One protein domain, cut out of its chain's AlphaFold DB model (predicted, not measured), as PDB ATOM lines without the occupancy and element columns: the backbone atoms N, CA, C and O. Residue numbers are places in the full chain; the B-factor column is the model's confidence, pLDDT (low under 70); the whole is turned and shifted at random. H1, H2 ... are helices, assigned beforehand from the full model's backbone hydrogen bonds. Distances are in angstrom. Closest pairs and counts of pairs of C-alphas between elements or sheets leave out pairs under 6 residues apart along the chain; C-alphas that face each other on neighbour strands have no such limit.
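AT A GLANCE: This is residues 2 to 76 of the 104 residues of an uncharacterized protein of Paraburkholderia sp. 7MH5 (UniProt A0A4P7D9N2). The model is an open, thinly joined frame of three helices: H1 and H2, equally long, meet near H1's end and H2's start as a wide V, and the shorter H3 folds back beside the far part of H2 as a helical hairpin. Most of H1, residues 2 to 15, sticks out free as one arm, and residues 67 to 76 after H3 make a free tail. The printed part has 75 residues with three named helices, in the order H1, H2, H3, and no named strand; its class is all helix. It is loose, with a radius of gyration of the C-alphas of 14.9 A, and spans 47 by 32 by 20 A.

IN THESE COORDINATES: Find C-alpha 2 at (19.508, -4.653, -33.080); from there H1, residues 2 to 22, runs 30.3 A. H2, residues 27 to 47, begins at C-alpha 27 at (38.236, -7.543, -53.464) and is also 30.3 A long. H3, residues 54 to 66, covers 18.0 A and ends at C-alpha 66 at (35.841, 2.227, -40.224).

HOW THE PARTS SIT: Look at residues 17 to 21 of H1, which alone touch H2, at its residues 27 to 30; the closest C-alphas, of Val 20 and Ala 30, are 6.2 A apart. The two helices run opposite ways at a steep tilt of 62 degrees. Next, residues 39 to 46 of H2 touch residues 54 to 58 of H3, closest at the C-alphas of Ala 46 and Cys 54, 5.4 A apart. This hairpin has a shallow tilt of 31 degrees, opposite ways. H1 and H3 are apart. In H1, H2 and H3 every O i to N i+4 pair is within hydrogen-bond range.

THE WHOLE: The C-alphas farthest apart, of Gly 49 and Glu 76, are 48.1 A apart. The printed part has no cut; the link from H1 to H2 is tight and that from H2 to H3 short. The mean pLDDT of the printed part is 72.4, and 32 residues are under 70, among them residues 49 to 59 and 69 to 76.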
ATOM      1  N   ASP A   2      18.339  -5.107 -32.305       59.09
ATOM      2  CA  ASP A   2      19.508  -4.653 -33.080       59.09
ATOM      3  C   ASP A   2      20.417  -5.780 -33.609       59.09
ATOM      4  O   ASP A   2      20.878  -5.698 -34.746       59.09
ATOM      5  N   ASP A   3      20.604  -6.881 -32.871       64.75
ATOM      6  CA  ASP A   3      21.468  -7.992 -33.325       64.75
ATOM      7  C   ASP A   3      20.924  -8.730 -34.558       64.75
ATOM      8  O   ASP A   3      21.679  -9.122 -35.449       64.75
ATOM      9  N   GLU A   4      19.601  -8.893 -34.657       73.62
ATOM     10  CA  GLU A   4      18.971  -9.559 -35.802       73.62
ATOM     11  C   GLU A   4      19.071  -8.697 -37.069       73.62
ATOM     12  O   GLU A   4      19.332  -9.209 -38.160       73.62
ATOM     13  N   LEU A   5      18.906  -7.378 -36.924       69.19
ATOM     14  CA  LEU A   5      19.075  -6.424 -38.016       69.19
ATOM     15  C   LEU A   5      20.532  -6.397 -38.492       69.19
ATOM     16  O   LEU A   5      20.787  -6.505 -39.690       69.19
ATOM     17  N   THR A   6      21.481  -6.334 -37.557       64.69
ATOM     18  CA  THR A   6      22.921  -6.326 -37.852       64.69
ATOM     19  C   THR A   6      23.350  -7.608 -38.569       64.69
ATOM     20  O   THR A   6      24.050  -7.555 -39.579       64.69
ATOM     21  N   THR A   7      22.836  -8.761 -38.131       70.94
ATOM     22  CA  THR A   7      23.087 -10.058 -38.780       70.94
ATOM     23  C   THR A   7      22.540 -10.098 -40.210       70.94
ATOM     24  O   THR A   7      23.222 -10.557 -41.128       70.94
ATOM     25  N   LYS A   8      21.324  -9.580 -40.438       74.88
ATOM     26  CA  LYS A   8      20.728  -9.502 -41.784       74.88
ATOM     27  C   LYS A   8      21.518  -8.571 -42.703       74.88
ATOM     28  O   LYS A   8      21.732  -8.921 -43.862       74.88
ATOM     29  N   ILE A   9      21.981  -7.427 -42.195       76.00
ATOM     30  CA  ILE A   9      22.820  -6.489 -42.952       76.00
ATOM     31  C   ILE A   9      24.144  -7.156 -43.337       76.00
ATOM     32  O   ILE A   9      24.515  -7.116 -44.507       76.00
ATOM     33  N   GLY A  10      24.806  -7.838 -42.396       74.75
ATOM     34  CA  GLY A  10      26.041  -8.576 -42.665       74.75
ATOM     35  C   GLY A  10      25.866  -9.660 -43.734       74.75
ATOM     36  O   GLY A  10      26.686  -9.771 -44.644       74.75
ATOM     37  N   LEU A  11      24.758 -10.406 -43.692       76.94
ATOM     38  CA  LEU A  11      24.442 -11.430 -44.691       76.94
ATOM     39  C   LEU A  11      24.219 -10.833 -46.091       76.94
ATOM     40  O   LEU A  11      24.683 -11.389 -47.086       76.94
ATOM     41  N   VAL A  12      23.500  -9.712 -46.183       82.62
ATOM     42  CA  VAL A  12      23.243  -9.030 -47.460       82.62
ATOM     43  C   VAL A  12      24.530  -8.425 -48.019       82.62
ATOM     44  O   VAL A  12      24.811  -8.607 -49.201       82.62
ATOM     45  N   ALA A  13      25.336  -7.775 -47.177       76.81
ATOM     46  CA  ALA A  13      26.628  -7.224 -47.575       76.81
ATOM     47  C   ALA A  13      27.577  -8.323 -48.076       76.81
ATOM     48  O   ALA A  13      28.154  -8.187 -49.152       76.81
ATOM     49  N   GLY A  14      27.668  -9.451 -47.361       78.88
ATOM     50  CA  GLY A  14      28.483 -10.595 -47.777       78.88
ATOM     51  C   GLY A  14      28.066 -11.161 -49.136       78.88
ATOM     52  O   GLY A  14      28.914 -11.378 -49.999       78.88
ATOM     53  N   LYS A  15      26.756 -11.322 -49.373       82.12
ATOM     54  CA  LYS A  15      26.230 -11.766 -50.676       82.12
ATOM     55  C   LYS A  15      26.544 -10.784 -51.799       82.12
ATOM     56  O   LYS A  15      26.897 -11.209 -52.894       82.12
ATOM     57  N   LEU A  16      26.420  -9.487 -51.535       80.38
ATOM     58  CA  LEU A  16      26.678  -8.452 -52.531       80.38
ATOM     59  C   LEU A  16      28.160  -8.424 -52.932       80.38
ATOM     60  O   LEU A  16      28.474  -8.330 -54.116       80.38
ATOM     61  N   VAL A  17      29.070  -8.571 -51.965       80.94
ATOM     62  CA  VAL A  17      30.507  -8.659 -52.250       80.94
ATOM     63  C   VAL A  17      30.834  -9.930 -53.033       80.94
ATOM     64  O   VAL A  17      31.550  -9.853 -54.030       80.94
ATOM     65  N   GLN A  18      30.253 -11.073 -52.657       82.19
ATOM     66  CA  GLN A  18      30.418 -12.318 -53.406       82.19
ATOM     67  C   GLN A  18      29.983 -12.161 -54.873       82.19
ATOM     68  O   GLN A  18      30.725 -12.539 -55.774       82.19
ATOM     69  N   GLN A  19      28.826 -11.545 -55.129       84.44
ATOM     70  CA  GLN A  19      28.326 -11.313 -56.490       84.44
ATOM     71  C   GLN A  19      29.244 -10.406 -57.317       84.44
ATOM     72  O   GLN A  19      29.433 -10.632 -58.511       84.44
ATOM     73  N   VAL A  20      29.830  -9.381 -56.698       82.31
ATOM     74  CA  VAL A  20      30.776  -8.490 -57.382       82.31
ATOM     75  C   VAL A  20      32.085  -9.214 -57.705       82.31
ATOM     76  O   VAL A  20      32.621  -9.037 -58.799       82.31
ATOM     77  N   MET A  21      32.546 -10.098 -56.818       80.62
ATOM     78  CA  MET A  21      33.691 -10.968 -57.103       80.62
ATOM     79  C   MET A  21      33.396 -11.973 -58.226       80.62
ATOM     80  O   MET A  21      34.244 -12.200 -59.087       80.62
ATOM     81  N   GLU A  22      32.181 -12.526 -58.284       88.50
ATOM     82  CA  GLU A  22      31.725 -13.395 -59.384       88.50
ATOM     83  C   GLU A  22      31.677 -12.660 -60.735       88.50
ATOM     84  O   GLU A  22      31.836 -13.277 -61.787       88.50
ATOM     85  N   CYS A  23      31.529 -11.333 -60.716       85.00
ATOM     86  CA  CYS A  23      31.605 -10.474 -61.899       85.00
ATOM     87  C   CYS A  23      33.051 -10.154 -62.332       85.00
ATOM     88  O   CYS A  23      33.251  -9.388 -63.274       85.00
ATOM     89  N   GLY A  24      34.054 -10.746 -61.676       85.94
ATOM     90  CA  GLY A  24      35.467 -10.636 -62.039       85.94
ATOM     91  C   GLY A  24      36.198  -9.450 -61.415       85.94
ATOM     92  O   GLY A  24      37.347  -9.211 -61.778       85.94
ATOM     93  N   LEU A  25      35.568  -8.726 -60.484       82.88
ATOM     94  CA  LEU A  25      36.261  -7.712 -59.697       82.88
ATOM     95  C   LEU A  25      37.046  -8.383 -58.572       82.88
ATOM     96  O   LEU A  25      36.559  -9.277 -57.877       82.88
ATOM     97  N   THR A  26      38.263  -7.912 -58.353       87.62
ATOM     98  CA  THR A  26      39.015  -8.236 -57.142       87.62
ATOM     99  C   THR A  26      38.341  -7.628 -55.912       87.62
ATOM    100  O   THR A  26      37.508  -6.723 -56.010       87.62
ATOM    101  N   TRP A  27      38.717  -8.108 -54.726       79.94
ATOM    102  CA  TRP A  27      38.236  -7.543 -53.464       79.94
ATOM    103  C   TRP A  27      38.477  -6.027 -53.381       79.94
ATOM    104  O   TRP A  27      37.564  -5.275 -53.042       79.94
ATOM    105  N   ASP A  28      39.675  -5.573 -53.754       80.25
ATOM    106  CA  ASP A  28      40.047  -4.157 -53.702       80.25
ATOM    107  C   ASP A  28      39.200  -3.308 -54.664       80.25
ATOM    108  O   ASP A  28      38.726  -2.229 -54.302       80.25
ATOM    109  N   GLU A  29      38.939  -3.816 -55.871       79.81
ATOM    110  CA  GLU A  29      38.073  -3.157 -56.856       79.81
ATOM    111  C   GLU A  29      36.610  -3.127 -56.404       79.81
ATOM    112  O   GLU A  29      35.929  -2.117 -56.591       79.81
ATOM    113  N   ALA A  30      36.129  -4.195 -55.764       81.00
ATOM    114  CA  ALA A  30      34.787  -4.257 -55.200       81.00
ATOM    115  C   ALA A  30      34.606  -3.212 -54.087       81.00
ATOM    116  O   ALA A  30      33.648  -2.435 -54.111       81.00
ATOM    117  N   VAL A  31      35.553  -3.135 -53.145       81.75
ATOM    118  CA  VAL A  31      35.545  -2.140 -52.060       81.75
ATOM    119  C   VAL A  31      35.584  -0.717 -52.624       81.75
ATOM    120  O   VAL A  31      34.800   0.134 -52.194       81.75
ATOM    121  N   ALA A  32      36.433  -0.456 -53.623       79.75
ATOM    122  CA  ALA A  32      36.501   0.845 -54.284       79.75
ATOM    123  C   ALA A  32      35.177   1.213 -54.979       79.75
ATOM    124  O   ALA A  32      34.693   2.340 -54.831       79.75
ATOM    125  N   ALA A  33      34.557   0.268 -55.690       75.44
ATOM    126  CA  ALA A  33      33.279   0.471 -56.367       75.44
ATOM    127  C   ALA A  33      32.142   0.777 -55.377       75.44
ATOM    128  O   ALA A  33      31.378   1.722 -55.595       75.44
ATOM    129  N   PHE A  34      32.054   0.045 -54.261       82.62
ATOM    130  CA  PHE A  34      31.058   0.321 -53.220       82.62
ATOM    131  C   PHE A  34      31.287   1.671 -52.537       82.62
ATOM    132  O   PHE A  34      30.325   2.407 -52.312       82.62
ATOM    133  N   GLY A  35      32.542   2.042 -52.264       80.56
ATOM    134  CA  GLY A  35      32.881   3.357 -51.716       80.56
ATOM    135  C   GLY A  35      32.462   4.507 -52.640       80.56
ATOM    136  O   GLY A  35      31.860   5.484 -52.186       80.56
ATOM    137  N   LEU A  36      32.704   4.372 -53.949       74.56
ATOM    138  CA  LEU A  36      32.266   5.346 -54.955       74.56
ATOM    139  C   LEU A  36      30.736   5.434 -55.044       74.56
ATOM    140  O   LEU A  36      30.193   6.540 -55.077       74.56
ATOM    141  N   ALA A  37      30.037   4.296 -55.032       76.12
ATOM    142  CA  ALA A  37      28.576   4.257 -55.051       76.12
ATOM    143  C   ALA A  37      27.959   4.907 -53.801       76.12
ATOM    144  O   ALA A  37      26.994   5.671 -53.905       76.12
ATOM    145  N   ALA A  38      28.537   4.659 -52.622       79.81
ATOM    146  CA  ALA A  38      28.117   5.285 -51.373       79.81
ATOM    147  C   ALA A  38      28.302   6.809 -51.420       79.81
ATOM    148  O   ALA A  38      27.382   7.554 -51.077       79.81
ATOM    149  N   LYS A  39      29.452   7.283 -51.920       72.81
ATOM    150  CA  LYS A  39      29.721   8.716 -52.097       72.81
ATOM    151  C   LYS A  39      28.723   9.370 -53.057       72.81
ATOM    152  O   LYS A  39      28.128  10.383 -52.703       72.81
ATOM    153  N   ALA A  40      28.498   8.778 -54.230       71.19
ATOM    154  CA  ALA A  40      27.541   9.297 -55.208       71.19
ATOM    155  C   ALA A  40      26.111   9.355 -54.641       71.19
ATOM    156  O   ALA A  40      25.382  10.313 -54.884       71.19
ATOM    157  N   SER A  41      25.724   8.363 -53.831       68.50
ATOM    158  CA  SER A  41      24.422   8.335 -53.153       68.50
ATOM    159  C   SER A  41      24.292   9.451 -52.113       68.50
ATOM    160  O   SER A  41      23.244  10.089 -52.025       68.50
ATOM    161  N   ALA A  42      25.360   9.723 -51.357       68.56
ATOM    162  CA  ALA A  42      25.403  10.834 -50.410       68.56
ATOM    163  C   ALA A  42      25.332  12.197 -51.120       68.56
ATOM    164  O   ALA A  42      24.582  13.068 -50.686       68.56
ATOM    165  N   GLU A  43      26.049  12.374 -52.234       67.50
ATOM    166  CA  GLU A  43      25.986  13.596 -53.051       67.50
ATOM    167  C   GLU A  43      24.593  13.801 -53.672       67.50
ATOM    168  O   GLU A  43      24.055  14.908 -53.637       67.50
ATOM    169  N   ALA A  44      23.963  12.733 -54.172       71.31
ATOM    170  CA  ALA A  44      22.597  12.785 -54.689       71.31
ATOM    171  C   ALA A  44      21.589  13.161 -53.590       71.31
ATOM    172  O   ALA A  44      20.746  14.034 -53.805       71.31
ATOM    173  N   ALA A  45      21.707  12.571 -52.396       66.44
ATOM    174  CA  ALA A  45      20.877  12.919 -51.245       66.44
ATOM    175  C   ALA A  45      21.082  14.379 -50.802       66.44
ATOM    176  O   ALA A  45      20.104  15.077 -50.540       66.44
ATOM    177  N   ALA A  46      22.328  14.866 -50.804       65.31
ATOM    178  CA  ALA A  46      22.657  16.262 -50.520       65.31
ATOM    179  C   ALA A  46      21.998  17.221 -51.523       65.31
ATOM    180  O   ALA A  46      21.412  18.235 -51.144       65.31
ATOM    181  N   SER A  47      22.049  16.873 -52.813       66.25
ATOM    182  CA  SER A  47      21.450  17.670 -53.889       66.25
ATOM    183  C   SER A  47      19.917  17.724 -53.828       66.25
ATOM    184  O   SER A  47      19.319  18.673 -54.333       66.25
ATOM    185  N   ALA A  48      19.281  16.744 -53.173       70.88
ATOM    186  CA  ALA A  48      17.831  16.647 -53.018       70.88
ATOM    187  C   ALA A  48      17.256  17.547 -51.902       70.88
ATOM    188  O   ALA A  48      16.041  17.575 -51.712       70.88
ATOM    189  N   GLY A  49      18.094  18.328 -51.209       57.66
ATOM    190  CA  GLY A  49      17.638  19.492 -50.448       57.66
ATOM    191  C   GLY A  49      17.091  19.208 -49.049       57.66
ATOM    192  O   GLY A  49      16.067  19.779 -48.678       57.66
ATOM    193  N   ASN A  50      17.786  18.402 -48.242       54.09
ATOM    194  CA  ASN A  50      17.562  18.384 -46.795       54.09
ATOM    195  C   ASN A  50      18.893  18.589 -46.057       54.09
ATOM    196  O   ASN A  50      19.864  17.892 -46.326       54.09
ATOM    197  N   GLY A  51      18.922  19.626 -45.216       62.31
ATOM    198  CA  GLY A  51      20.120  20.309 -44.730       62.31
ATOM    199  C   GLY A  51      21.055  19.542 -43.790       62.31
ATOM    200  O   GLY A  51      20.819  18.399 -43.414       62.31
ATOM    201  N   GLU A  52      22.091  20.289 -43.395       58.72
ATOM    202  CA  GLU A  52      23.433  19.890 -42.946       58.72
ATOM    203  C   GLU A  52      24.360  19.414 -44.063       58.72
ATOM    204  O   GLU A  52      23.937  18.852 -45.071       58.72
ATOM    205  N   ASP A  53      25.643  19.741 -43.886       69.38
ATOM    206  CA  ASP A  53      26.740  19.486 -44.809       69.38
ATOM    207  C   ASP A  53      26.847  17.966 -45.011       69.38
ATOM    208  O   ASP A  53      27.544  17.256 -44.291       69.38
ATOM    209  N   CYS A  54      26.055  17.428 -45.941       64.81
ATOM    210  CA  CYS A  54      25.880  15.990 -46.154       64.81
ATOM    211  C   CYS A  54      27.217  15.295 -46.434       64.81
ATOM    212  O   CYS A  54      27.372  14.111 -46.153       64.81
ATOM    213  N   ILE A  55      28.193  16.052 -46.940       66.75
ATOM    214  CA  ILE A  55      29.581  15.634 -47.108       66.75
ATOM    215  C   ILE A  55      30.252  15.388 -45.747       66.75
ATOM    216  O   ILE A  55      30.892  14.353 -45.573       66.75
ATOM    217  N   GLU A  56      30.099  16.291 -44.778       69.69
ATOM    218  CA  GLU A  56      30.631  16.128 -43.417       69.69
ATOM    219  C   GLU A  56      29.903  15.015 -42.660       69.69
ATOM    220  O   GLU A  56      30.544  14.208 -41.987       69.69
ATOM    221  N   LEU A  57      28.579  14.903 -42.818       69.31
ATOM    222  CA  LEU A  57      27.809  13.807 -42.227       69.31
ATOM    223  C   LEU A  57      28.228  12.452 -42.813       69.31
ATOM    224  O   LEU A  57      28.458  11.506 -42.062       69.31
ATOM    225  N   ALA A  58      28.368  12.351 -44.137       65.75
ATOM    226  CA  ALA A  58      28.834  11.137 -44.799       65.75
ATOM    227  C   ALA A  58      30.268  10.787 -44.388       65.75
ATOM    228  O   ALA A  58      30.548   9.622 -44.111       65.75
ATOM    229  N   ARG A  59      31.161  11.781 -44.287       69.38
ATOM    230  CA  ARG A  59      32.539  11.581 -43.823       69.38
ATOM    231  C   ARG A  59      32.570  11.058 -42.392       69.38
ATOM    232  O   ARG A  59      33.186  10.026 -42.154       69.38
ATOM    233  N   ARG A  60      31.842  11.697 -41.470       74.00
ATOM    234  CA  ARG A  60      31.744  11.250 -40.075       74.00
ATOM    235  C   ARG A  60      31.205   9.821 -39.986       74.00
ATOM    236  O   ARG A  60      31.778   9.005 -39.279       74.00
ATOM    237  N   ARG A  61      30.142   9.491 -40.727       70.19
ATOM    238  CA  ARG A  61      29.567   8.133 -40.747       70.19
ATOM    239  C   ARG A  61      30.534   7.094 -41.310       70.19
ATOM    240  O   ARG A  61      30.569   5.973 -40.809       70.19
ATOM    241  N   LEU A  62      31.306   7.454 -42.333       68.19
ATOM    242  CA  LEU A  62      32.332   6.590 -42.908       68.19
ATOM    243  C   LEU A  62      33.454   6.333 -41.893       68.19
ATOM    244  O   LEU A  62      33.801   5.182 -41.650       68.19
ATOM    245  N   GLU A  63      33.986   7.385 -41.269       73.25
ATOM    246  CA  GLU A  63      35.021   7.291 -40.233       73.25
ATOM    247  C   GLU A  63      34.542   6.475 -39.022       73.25
ATOM    248  O   GLU A  63      35.258   5.591 -38.558       73.25
ATOM    249  N   GLU A  64      33.309   6.707 -38.560       74.19
ATOM    250  CA  GLU A  64      32.667   5.920 -37.501       74.19
ATOM    251  C   GLU A  64      32.553   4.439 -37.881       74.19
ATOM    252  O   GLU A  64      32.830   3.579 -37.049       74.19
ATOM    253  N   ALA A  65      32.174   4.127 -39.124       68.19
ATOM    254  CA  ALA A  65      32.067   2.750 -39.602       68.19
ATOM    255  C   ALA A  65      33.439   2.063 -39.697       68.19
ATOM    256  O   ALA A  65      33.572   0.916 -39.279       68.19
ATOM    257  N   PHE A  66      34.471   2.758 -40.187       68.38
ATOM    258  CA  PHE A  66      35.841   2.227 -40.224       68.38
ATOM    259  C   PHE A  66      36.456   2.052 -38.831       68.38
ATOM    260  O   PHE A  66      37.312   1.190 -38.651       68.38
ATOM    261  N   ALA A  67      36.030   2.846 -37.847       74.25
ATOM    262  CA  ALA A  67      36.472   2.713 -36.463       74.25
ATOM    263  C   ALA A  67      35.840   1.511 -35.731       74.25
ATOM    264  O   ALA A  67      36.264   1.193 -34.619       74.25
ATOM    265  N   GLN A  68      34.840   0.839 -36.315       70.62
ATOM    266  CA  GLN A  68      34.250  -0.358 -35.716       70.62
ATOM    267  C   GLN A  68      35.207  -1.551 -35.821       70.62
ATOM    268  O   GLN A  68      35.683  -1.906 -36.897       70.62
ATOM    269  N   GLU A  69      35.465  -2.206 -34.688       63.16
ATOM    270  CA  GLU A  69      36.266  -3.429 -34.646       63.16
ATOM    271  C   GLU A  69      35.468  -4.589 -35.263       63.16
ATOM    272  O   GLU A  69      34.531  -5.114 -34.660       63.16
ATOM    273  N   VAL A  70      35.839  -5.004 -36.477       63.69
ATOM    274  CA  VAL A  70      35.240  -6.166 -37.146       63.69
ATOM    275  C   VAL A  70      36.096  -7.401 -36.882       63.69
ATOM    276  O   VAL A  70      37.213  -7.524 -37.386       63.69
ATOM    277  N   ARG A  71      35.560  -8.355 -36.113       64.12
ATOM    278  CA  ARG A  71      36.193  -9.661 -35.889       64.12
ATOM    279  C   ARG A  71      35.630 -10.690 -36.864       64.12
ATOM    280  O   ARG A  71      34.508 -11.159 -36.697       64.12
ATOM    281  N   VAL A  72      36.422 -11.060 -37.866       59.41
ATOM    282  CA  VAL A  72      36.073 -12.132 -38.808       59.41
ATOM    283  C   VAL A  72      36.469 -13.476 -38.199       59.41
ATOM    284  O   VAL A  72      37.653 -13.765 -38.037       59.41
ATOM    285  N   THR A  73      35.486 -14.307 -37.854       65.31
ATOM    286  CA  THR A  73      35.712 -15.706 -37.464       65.31
ATOM    287  C   THR A  73      35.420 -16.610 -38.655       65.31
ATOM    288  O   THR A  73      34.263 -16.773 -39.041       65.31
ATOM    289  N   ILE A  74      36.465 -17.190 -39.244       67.75
ATOM    290  CA  ILE A  74      36.321 -18.224 -40.270       67.75
ATOM    291  C   ILE A  74      36.118 -19.548 -39.537       67.75
ATOM    292  O   ILE A  74      37.065 -20.121 -39.004       67.75
ATOM    293  N   SER A  75      34.874 -20.009 -39.482       52.91
ATOM    294  CA  SER A  75      34.574 -21.376 -39.070       52.91
ATOM    295  C   SER A  75      34.614 -22.248 -40.318       52.91
ATOM    296  O   SER A  75      33.744 -22.117 -41.180       52.91
ATOM    297  N   GLU A  76      35.609 -23.128 -40.433       59.28
ATOM    298  CA  GLU A  76      35.503 -24.262 -41.352       59.28
ATOM    299  C   GLU A  76      34.274 -25.067 -40.921       59.28
ATOM    300  O   GLU A  76      34.252 -25.670 -39.847       59.28
TER     301      GLU A  76